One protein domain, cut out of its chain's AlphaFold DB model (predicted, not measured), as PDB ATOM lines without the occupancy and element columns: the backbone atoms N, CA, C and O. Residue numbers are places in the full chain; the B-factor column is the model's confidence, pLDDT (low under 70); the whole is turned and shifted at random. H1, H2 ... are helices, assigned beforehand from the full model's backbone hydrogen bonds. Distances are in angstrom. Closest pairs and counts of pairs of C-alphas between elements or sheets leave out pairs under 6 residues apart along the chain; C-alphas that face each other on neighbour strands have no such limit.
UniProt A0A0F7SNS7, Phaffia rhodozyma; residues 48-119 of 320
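What this domain is: This is residues 48 to 119 of the 320 residues of a protein of Phaffia rhodozyma (UniProt A0A0F7SNS7). A long helix, H1, and a shorter one, H2, run opposite ways along nearly the same direction but are shifted lengthwise, with the beginning of H1 beside H2. A long loop, residues 68 to 87, folds back from the end of H1 to H2, and a long tail, residues 98 to 119, folds back again from H2 toward H1. The 72 printed residues include two named helices, H1 then H2, and no named strand; the class is all helix, with 30 residues in named elements, under half. The whole is elongated, 41 by 26 by 19 A, and only just compact, close to loose, with a radius of gyration of the C-alphas of 13.4 A.

How they stand to each other: H1, residues 48 to 67, and H2, residues 88 to 97, are close but not clearly touching; their closest C-alphas, of Val 48 and Val 92, are 7.1 A apart. They run opposite ways at a shallow tilt of 2 degrees. In H1 every O i to N i+4 pair is within hydrogen-bond range; in H2, 4 of 6.

Where its parts are: H1 spans 28.6 A from C-alpha 48 at (-28.738, 22.154, -11.733); H2 spans 14.8 A, ending at C-alpha 97, (-17.280, 16.078, -9.261).

The domain as a whole: The C-alphas farthest apart, of Gly 69 and Asn 99, are 41.2 A apart. The printed part has no cut, and the link H1 to H2 is long. Model pLDDT is under 70 at residues 70 to 80 and 106 to 119.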
ATOM      1  N   VAL A  48     -29.604  20.981 -11.951       89.75
ATOM      2  CA  VAL A  48     -28.738  22.154 -11.733       89.75
ATOM      3  C   VAL A  48     -29.184  23.366 -12.551       89.75
ATOM      4  O   VAL A  48     -29.145  24.481 -12.043       89.75
ATOM      5  N   VAL A  49     -29.655  23.166 -13.787       89.19
ATOM      6  CA  VAL A  49     -30.118  24.251 -14.666       89.19
ATOM      7  C   VAL A  49     -31.354  24.904 -14.059       89.19
ATOM      8  O   VAL A  49     -31.361  26.111 -13.816       89.19
ATOM      9  N   HIS A  50     -32.367  24.102 -13.724       86.44
ATOM     10  CA  HIS A  50     -33.596  24.606 -13.112       86.44
ATOM     11  C   HIS A  50     -33.342  25.277 -11.760       86.44
ATOM     12  O   HIS A  50     -33.939  26.314 -11.471       86.44
ATOM     13  N   TRP A  51     -32.432  24.722 -10.957       87.25
ATOM     14  CA  TRP A  51     -32.056  25.299  -9.673       87.25
ATOM     15  C   TRP A  51     -31.377  26.659  -9.834       87.25
ATOM     16  O   TRP A  51     -31.788  27.617  -9.181       87.25
ATOM     17  N   ILE A  52     -30.410  26.789 -10.748       85.38
ATOM     18  CA  ILE A  52     -29.765  28.075 -11.053       85.38
ATOM     19  C   ILE A  52     -30.800  29.103 -11.510       85.38
ATOM     20  O   ILE A  52     -30.810  30.229 -11.018       85.38
ATOM     21  N   MET A  53     -31.700  28.714 -12.412       82.88
ATOM     22  CA  MET A  53     -32.756  29.598 -12.899       82.88
ATOM     23  C   MET A  53     -33.686  30.065 -11.777       82.88
ATOM     24  O   MET A  53     -34.021  31.245 -11.715       82.88
ATOM     25  N   GLU A  54     -34.106  29.160 -10.889       80.12
ATOM     26  CA  GLU A  54     -34.943  29.492  -9.732       80.12
ATOM     27  C   GLU A  54     -34.263  30.538  -8.851       80.12
ATOM     28  O   GLU A  54     -34.845  31.583  -8.559       80.12
ATOM     29  N   ARG A  55     -32.995  30.306  -8.517       80.38
ATOM     30  CA  ARG A  55     -32.244  31.211  -7.659       80.38
ATOM     31  C   ARG A  55     -31.928  32.563  -8.328       80.38
ATOM     32  O   ARG A  55     -31.953  33.594  -7.667       80.38
ATOM     33  N   MET A  56     -31.657  32.593  -9.637       78.62
ATOM     34  CA  MET A  56     -31.461  33.852 -10.376       78.62
ATOM     35  C   MET A  56     -32.733  34.702 -10.394       78.62
ATOM     36  O   MET A  56     -32.658  35.922 -10.247       78.62
ATOM     37  N   ARG A  57     -33.904  34.070 -10.549       76.19
ATOM     38  CA  ARG A  57     -35.188  34.775 -10.500       76.19
ATOM     39  C   ARG A  57     -35.459  35.368  -9.118       76.19
ATOM     40  O   ARG A  57     -35.910  36.506  -9.034       76.19
ATOM     41  N   GLU A  58     -35.170  34.625  -8.054       74.62
ATOM     42  CA  GLU A  58     -35.289  35.129  -6.681       74.62
ATOM     43  C   GLU A  58     -34.387  36.358  -6.447       74.62
ATOM     44  O   GLU A  58     -34.854  37.366  -5.917       74.62
ATOM     45  N   GLU A  59     -33.134  36.334  -6.918       74.94
ATOM     46  CA  GLU A  59     -32.189  37.453  -6.761       74.94
ATOM     47  C   GLU A  59     -32.657  38.714  -7.507       74.94
ATOM     48  O   GLU A  59     -32.502  39.828  -7.004       74.94
ATOM     49  N   LEU A  60     -33.255  38.563  -8.695       74.12
ATOM     50  CA  LEU A  60     -33.837  39.689  -9.438       74.12
ATOM     51  C   LEU A  60     -34.987  40.339  -8.664       74.12
ATOM     52  O   LEU A  60     -35.014  41.560  -8.525       74.12
ATOM     53  N   VAL A  61     -35.887  39.533  -8.098       72.75
ATOM     54  CA  VAL A  61     -37.018  40.049  -7.317       72.75
ATOM     55  C   VAL A  61     -36.541  40.758  -6.054       72.75
ATOM     56  O   VAL A  61     -37.008  41.856  -5.756       72.75
ATOM     57  N   VAL A  62     -35.577  40.183  -5.329       72.00
ATOM     58  CA  VAL A  62     -34.991  40.831  -4.144       72.00
ATOM     59  C   VAL A  62     -34.374  42.183  -4.517       72.00
ATOM     60  O   VAL A  62     -34.579  43.168  -3.802       72.00
ATOM     61  N   LYS A  63     -33.669  42.267  -5.653       74.12
ATOM     62  CA  LYS A  63     -33.104  43.528  -6.159       74.12
ATOM     63  C   LYS A  63     -34.181  44.560  -6.494       74.12
ATOM     64  O   LYS A  63     -34.030  45.720  -6.108       74.12
ATOM     65  N   ASP A  64     -35.257  44.158  -7.167       73.50
ATOM     66  CA  ASP A  64     -36.357  45.058  -7.526       73.50
ATOM     67  C   ASP A  64     -37.104  45.572  -6.284       73.50
ATOM     68  O   ASP A  64     -37.255  46.784  -6.127       73.50
ATOM     69  N   LEU A  65     -37.461  44.696  -5.338       72.25
ATOM     70  CA  LEU A  65     -38.122  45.091  -4.084       72.25
ATOM     71  C   LEU A  65     -37.238  45.997  -3.217       72.25
ATOM     72  O   LEU A  65     -37.732  46.928  -2.573       72.25
ATOM     73  N   THR A  66     -35.923  45.760  -3.210       72.88
ATOM     74  CA  THR A  66     -34.957  46.641  -2.537       72.88
ATOM     75  C   THR A  66     -34.928  48.020  -3.200       72.88
ATOM     76  O   THR A  66     -34.956  49.037  -2.507       72.88
ATOM     77  N   ARG A  67     -34.923  48.081  -4.541       75.69
ATOM     78  CA  ARG A  67     -34.984  49.344  -5.301       75.69
ATOM     79  C   ARG A  67     -36.278  50.117  -5.032       75.69
ATOM     80  O   ARG A  67     -36.250  51.344  -4.982       75.69
ATOM     81  N   GLU A  68     -37.389  49.415  -4.844       79.44
ATOM     82  CA  GLU A  68     -38.705  49.992  -4.536       79.44
ATOM     83  C   GLU A  68     -38.875  50.376  -3.056       79.44
ATOM     84  O   GLU A  68     -39.893  50.952  -2.675       79.44
ATOM     85  N   GLY A  69     -37.879  50.092  -2.208       73.81
ATOM     86  CA  GLY A  69     -37.927  50.372  -0.772       73.81
ATOM     87  C   GLY A  69     -38.879  49.460   0.011       73.81
ATOM     88  O   GLY A  69     -39.146  49.725   1.182       73.81
ATOM     89  N   ALA A  70     -39.382  48.394  -0.619       66.56
ATOM     90  CA  ALA A  70     -40.263  47.396  -0.017       66.56
ATOM     91  C   ALA A  70     -39.497  46.330   0.793       66.56
ATOM     92  O   ALA A  70     -40.103  45.597   1.573       66.56
ATOM     93  N   TYR A  71     -38.172  46.254   0.627       61.28
ATOM     94  CA  TYR A  71     -37.296  45.277   1.276       61.28
ATOM     95  C   TYR A  71     -36.078  45.958   1.918       61.28
ATOM     96  O   TYR A  71     -35.549  46.936   1.386       61.28
ATOM     97  N   SER A  72     -35.631  45.466   3.078       55.31
ATOM     98  CA  SER A  72     -34.494  46.047   3.808       55.31
ATOM     99  C   SER A  72     -33.156  45.508   3.278       55.31
ATOM    100  O   SER A  72     -33.018  44.288   3.177       55.31
ATOM    101  N   PRO A  73     -32.121  46.351   3.067       51.94
ATOM    102  CA  PRO A  73     -30.770  45.907   2.690       51.94
ATOM    103  C   PRO A  73     -30.102  44.945   3.688       51.94
ATOM    104  O   PRO A  73     -29.067  44.364   3.384       51.94
ATOM    105  N   MET A  74     -30.651  44.806   4.903       45.88
ATOM    106  CA  MET A  74     -30.159  43.868   5.920       45.88
ATOM    107  C   MET A  74     -30.567  42.407   5.676       45.88
ATOM    108  O   MET A  74     -30.083  41.529   6.390       45.88
ATOM    109  N   GLN A  75     -31.453  42.122   4.719       53.28
ATOM    110  CA  GLN A  75     -31.694  40.748   4.281       53.28
ATOM    111  C   GLN A  75     -30.605  40.374   3.268       53.28
ATOM    112  O   GLN A  75     -30.452  41.045   2.254       53.28
ATOM    113  N   GLN A  76     -29.806  39.355   3.611       55.62
ATOM    114  CA  GLN A  76     -28.634  38.902   2.850       55.62
ATOM    115  C   GLN A  76     -28.967  38.741   1.361       55.62
ATOM    116  O   GLN A  76     -29.986  38.131   1.029       55.62
ATOM    117  N   SER A  77     -28.104  39.266   0.479       62.53
ATOM    118  CA  SER A  77     -28.176  38.941  -0.950       62.53
ATOM    119  C   SER A  77     -28.118  37.424  -1.095       62.53
ATOM    120  O   SER A  77     -27.446  36.749  -0.311       62.53
ATOM    121  N   MET A  78     -28.779  36.851  -2.101       64.12
ATOM    122  CA  MET A  78     -28.627  35.416  -2.332       64.12
ATOM    123  C   MET A  78     -27.193  35.051  -2.699       64.12
ATOM    124  O   MET A  78     -26.788  33.917  -2.464       64.12
ATOM    125  N   ALA A  79     -26.411  36.005  -3.212       61.81
ATOM    126  CA  ALA A  79     -24.977  35.839  -3.410       61.81
ATOM    127  C   ALA A  79     -24.228  35.532  -2.097       61.81
ATOM    128  O   ALA A  79     -23.221  34.829  -2.130       61.81
ATOM    129  N   ASP A  80     -24.748  35.996  -0.955       66.50
ATOM    130  CA  ASP A  80     -24.176  35.766   0.377       66.50
ATOM    131  C   ASP A  80     -24.695  34.471   1.035       66.50
ATOM    132  O   ASP A  80     -24.163  34.039   2.063       66.50
ATOM    133  N   ARG A  81     -25.740  33.837   0.477       76.19
ATOM    134  CA  ARG A  81     -26.276  32.568   0.992       76.19
ATOM    135  C   ARG A  81     -25.294  31.439   0.676       76.19
ATOM    136  O   ARG A  81     -24.724  31.363  -0.409       76.19
ATOM    137  N   LEU A  82     -25.106  30.537   1.639       80.50
ATOM    138  CA  LEU A  82     -24.315  29.322   1.455       80.50
ATOM    139  C   LEU A  82     -25.233  28.105   1.305       80.50
ATOM    140  O   LEU A  82     -26.219  27.971   2.032       80.50
ATOM    141  N   TRP A  83     -24.869  27.191   0.408       81.31
ATOM    142  CA  TRP A  83     -25.535  25.908   0.181       81.31
ATOM    143  C   TRP A  83     -24.588  24.786   0.565       81.31
ATOM    144  O   TRP A  83     -23.509  24.657  -0.008       81.31
ATOM    145  N   ASP A  84     -24.958  24.015   1.590       84.62
ATOM    146  CA  ASP A  84     -24.055  23.031   2.205       84.62
ATOM    147  C   ASP A  84     -22.702  23.663   2.618       84.62
ATOM    148  O   ASP A  84     -21.621  23.126   2.380       84.62
ATOM    149  N   GLY A  85     -22.761  24.886   3.164       85.25
ATOM    150  CA  GLY A  85     -21.582  25.663   3.563       85.25
ATOM    151  C   GLY A  85     -20.735  26.209   2.406       85.25
ATOM    152  O   GLY A  85     -19.679  26.780   2.666       85.25
ATOM    153  N   LYS A  86     -21.180  26.055   1.154       85.62
ATOM    154  CA  LYS A  86     -20.472  26.487  -0.057       85.62
ATOM    155  C   LYS A  86     -21.124  27.719  -0.669       85.62
ATOM    156  O   LYS A  86     -22.343  27.870  -0.611       85.62
ATOM    157  N   THR A  87     -20.334  28.567  -1.319       82.31
ATOM    158  CA  THR A  87     -20.893  29.563  -2.244       82.31
ATOM    159  C   THR A  87     -21.668  28.849  -3.349       82.31
ATOM    160  O   THR A  87     -21.427  27.673  -3.637       82.31
ATOM    161  N   TRP A  88     -22.565  29.558  -4.026       78.88
ATOM    162  CA  TRP A  88     -23.263  29.001  -5.183       78.88
ATOM    163  C   TRP A  88     -22.315  28.334  -6.181       78.88
ATOM    164  O   TRP A  88     -22.558  27.212  -6.623       78.88
ATOM    165  N   ARG A  89     -21.239  29.029  -6.574       81.81
ATOM    166  CA  ARG A  89     -20.304  28.533  -7.590       81.81
ATOM    167  C   ARG A  89     -19.678  27.219  -7.141       81.81
ATOM    168  O   ARG A  89     -19.651  26.263  -7.906       81.81
ATOM    169  N   GLU A  90     -19.198  27.164  -5.904       84.94
ATOM    170  CA  GLU A  90     -18.642  25.945  -5.313       84.94
ATOM    171  C   GLU A  90     -19.684  24.822  -5.231       84.94
ATOM    172  O   GLU A  90     -19.351  23.668  -5.499       84.94
ATOM    173  N   TYR A  91     -20.942  25.147  -4.924       87.25
ATOM    174  CA  TYR A  91     -22.038  24.181  -4.914       87.25
ATOM    175  C   TYR A  91     -22.279  23.584  -6.308       87.25
ATOM    176  O   TYR A  91     -22.263  22.363  -6.471       87.25
ATOM    177  N   VAL A  92     -22.386  24.430  -7.340       88.12
ATOM    178  CA  VAL A  92     -22.535  24.001  -8.740       88.12
ATOM    179  C   VAL A  92     -21.342  23.168  -9.195       88.12
ATOM    180  O   VAL A  92     -21.533  22.074  -9.717       88.12
ATOM    181  N   LEU A  93     -20.109  23.622  -8.958       87.81
ATOM    182  CA  LEU A  93     -18.919  22.870  -9.361       87.81
ATOM    183  C   LEU A  93     -18.807  21.522  -8.655       87.81
ATOM    184  O   LEU A  93     -18.409  20.542  -9.279       87.81
ATOM    185  N   SER A  94     -19.223  21.436  -7.389       87.75
ATOM    186  CA  SER A  94     -19.230  20.161  -6.670       87.75
ATOM    187  C   SER A  94     -20.137  19.116  -7.330       87.75
ATOM    188  O   SER A  94     -19.861  17.923  -7.231       87.75
ATOM    189  N   SER A  95     -21.176  19.542  -8.060       89.12
ATOM    190  CA  SER A  95     -22.026  18.627  -8.835       89.12
ATOM    191  C   SER A  95     -21.347  18.031 -10.063       89.12
ATOM    192  O   SER A  95     -21.764  16.982 -10.545       89.12
ATOM    193  N   PHE A  96     -20.286  18.663 -10.564       89.75
ATOM    194  CA  PHE A  96     -19.496  18.110 -11.661       89.75
ATOM    195  C   PHE A  96     -18.525  17.030 -11.181       89.75
ATOM    196  O   PHE A  96     -18.133  16.172 -11.968       89.75
ATOM    197  N   ASP A  97     -18.160  17.060  -9.896       86.62
ATOM    198  CA  ASP A  97     -17.280  16.078  -9.261       86.62
ATOM    199  C   ASP A  97     -18.034  14.898  -8.632       86.62
ATOM    200  O   ASP A  97     -17.448  13.829  -8.451       86.62
ATOM    201  N   SER A  98     -19.308  15.081  -8.272       81.44
ATOM    202  CA  SER A  98     -20.118  14.052  -7.621       81.44
ATOM    203  C   SER A  98     -21.558  14.037  -8.118       81.44
ATOM    204  O   SER A  98     -22.282  15.026  -8.020       81.44
ATOM    205  N   ASN A  99     -22.025  12.848  -8.498       74.50
ATOM    206  CA  ASN A  99     -23.434  12.601  -8.810       74.50
ATOM    207  C   ASN A  99     -24.345  12.629  -7.567       74.50
ATOM    208  O   ASN A  99     -25.554  12.479  -7.699       74.50
ATOM    209  N   SER A 100     -23.781  12.775  -6.361       79.56
ATOM    210  CA  SER A 100     -24.546  12.860  -5.110       79.56
ATOM    211  C   SER A 100     -25.008  14.277  -4.766       79.56
ATOM    212  O   SER A 100     -25.678  14.450  -3.751       79.56
ATOM    213  N   THR A 101     -24.598  15.299  -5.523       84.12
ATOM    214  CA  THR A 101     -25.019  16.677  -5.253       84.12
ATOM    215  C   THR A 101     -26.490  16.837  -5.616       84.12
ATOM    216  O   THR A 101     -26.868  16.734  -6.782       84.12
ATOM    217  N   GLU A 102     -27.326  17.095  -4.612       84.06
ATOM    218  CA  GLU A 102     -28.763  17.273  -4.801       84.06
ATOM    219  C   GLU A 102     -29.110  18.743  -5.035       84.06
ATOM    220  O   GLU A 102     -28.798  19.620  -4.231       84.06
ATOM    221  N   PHE A 103     -29.811  19.029  -6.126       84.00
ATOM    222  CA  PHE A 103     -30.378  20.351  -6.373       84.00
ATOM    223  C   PHE A 103     -31.845  20.346  -5.972       84.00
ATOM    224  O   PHE A 103     -32.728  20.039  -6.772       84.00
ATOM    225  N   LEU A 104     -32.089  20.646  -4.698       78.19
ATOM    226  CA  LEU A 104     -33.440  20.779  -4.174       78.19
ATOM    227  C   LEU A 104     -34.036  22.091  -4.676       78.19
ATOM    228  O   LEU A 104     -33.552  23.176  -4.350       78.19
ATOM    229  N   LEU A 105     -35.089  21.976  -5.477       70.94
ATOM    230  CA  LEU A 105     -35.966  23.102  -5.759       70.94
ATOM    231  C   LEU A 105     -36.745  23.367  -4.470       70.94
ATOM    232  O   LEU A 105     -37.555  22.539  -4.051       70.94
ATOM    233  N   GLU A 106     -36.457  24.483  -3.803       63.72
ATOM    234  CA  GLU A 106     -37.137  24.854  -2.550       63.72
ATOM    235  C   GLU A 106     -38.576  25.335  -2.809       63.72
ATOM    236  O   GLU A 106     -39.339  25.565  -1.870       63.72
ATOM    237  N   GLY A 107     -38.969  25.435  -4.084       56.16
ATOM    238  CA  GLY A 107     -40.124  26.204  -4.491       56.16
ATOM    239  C   GLY A 107     -39.767  27.679  -4.402       56.16
ATOM    240  O   GLY A 107     -39.108  28.145  -3.473       56.16
ATOM    241  N   THR A 108     -40.217  28.440  -5.383       53.44
ATOM    242  CA  THR A 108     -40.096  29.888  -5.334       53.44
ATOM    243  C   THR A 108     -40.815  30.391  -4.091       53.44
ATOM    244  O   THR A 108     -41.952  29.966  -3.859       53.44
ATOM    245  N   ASN A 109     -40.173  31.263  -3.306       54.28
ATOM    246  CA  ASN A 109     -40.805  31.925  -2.162       54.28
ATOM    247  C   ASN A 109     -42.264  32.286  -2.527       54.28
ATOM    248  O   ASN A 109     -42.461  32.987  -3.518       54.28
ATOM    249  N   PRO A 110     -43.283  31.777  -1.807       51.28
ATOM    250  CA  PRO A 110     -44.685  31.952  -2.192       51.28
ATOM    251  C   PRO A 110     -45.118  33.424  -2.256       51.28
ATOM    252  O   PRO A 110     -46.103  33.734  -2.925       51.28
ATOM    253  N   ASP A 111     -44.365  34.323  -1.614       51.12
ATOM    254  CA  ASP A 111     -44.566  35.774  -1.663       51.12
ATOM    255  C   ASP A 111     -43.969  36.432  -2.925       51.12
ATOM    256  O   ASP A 111     -44.128  37.632  -3.142       51.12
ATOM    257  N   VAL A 112     -43.283  35.664  -3.775       51.56
ATOM    258  CA  VAL A 112     -42.638  36.130  -5.004       51.56
ATOM    259  C   VAL A 112     -43.463  35.704  -6.222       51.56
ATOM    260  O   VAL A 112     -43.445  34.548  -6.641       51.56
ATOM    261  N   GLN A 113     -44.181  36.658  -6.822       50.22
ATOM    262  CA  GLN A 113     -44.802  36.490  -8.139       50.22
ATOM    263  C   GLN A 113     -43.809  36.856  -9.250       50.22
ATOM    264  O   GLN A 113     -43.179  37.909  -9.206       50.22
ATOM    265  N   PHE A 114     -43.686  35.998 -10.266       53.62
ATOM    266  CA  PHE A 114     -42.808  36.229 -11.417       53.62
ATOM    267  C   PHE A 114     -43.609  36.784 -12.589       53.62
ATOM    268  O   PHE A 114     -44.434  36.070 -13.151       53.62
ATOM    269  N   ASP A 115     -43.323  38.025 -12.979       45.88
ATOM    270  CA  ASP A 115     -43.948  38.685 -14.139       45.88
ATOM    271  C   ASP A 115     -42.918  39.045 -15.240       45.88
ATOM    272  O   ASP A 115     -43.182  39.849 -16.131       45.88
ATOM    273  N   TYR A 116     -41.708  38.462 -15.189       47.28
ATOM    274  CA  TYR A 116     -40.569  38.836 -16.046       47.28
ATOM    275  C   TYR A 116     -40.277  37.845 -17.188       47.28
ATOM    276  O   TYR A 116     -40.411  36.629 -17.014       47.28
ATOM    277  N   PRO A 117     -39.794  38.328 -18.352       48.41
ATOM    278  CA  PRO A 117     -39.452  37.468 -19.477       48.41
ATOM    279  C   PRO A 117     -38.125  36.717 -19.246       48.41
ATOM    280  O   PRO A 117     -37.050  37.304 -19.265       48.41
ATOM    281  N   LEU A 118     -38.235  35.399 -19.035       60.19
ATOM    282  CA  LEU A 118     -37.474  34.289 -19.653       60.19
ATOM    283  C   LEU A 118     -35.960  34.447 -19.967       60.19
ATOM    284  O   LEU A 118     -35.496  33.978 -21.005       60.19
ATOM    285  N   TRP A 119     -35.152  35.001 -19.057       60.81
ATOM    286  CA  TRP A 119     -33.698  34.751 -19.047       60.81
ATOM    287  C   TRP A 119     -33.216  34.262 -17.662       60.81
ATOM    288  O   TRP A 119     -33.663  34.814 -16.654       60.81
TER     289      TRP A 119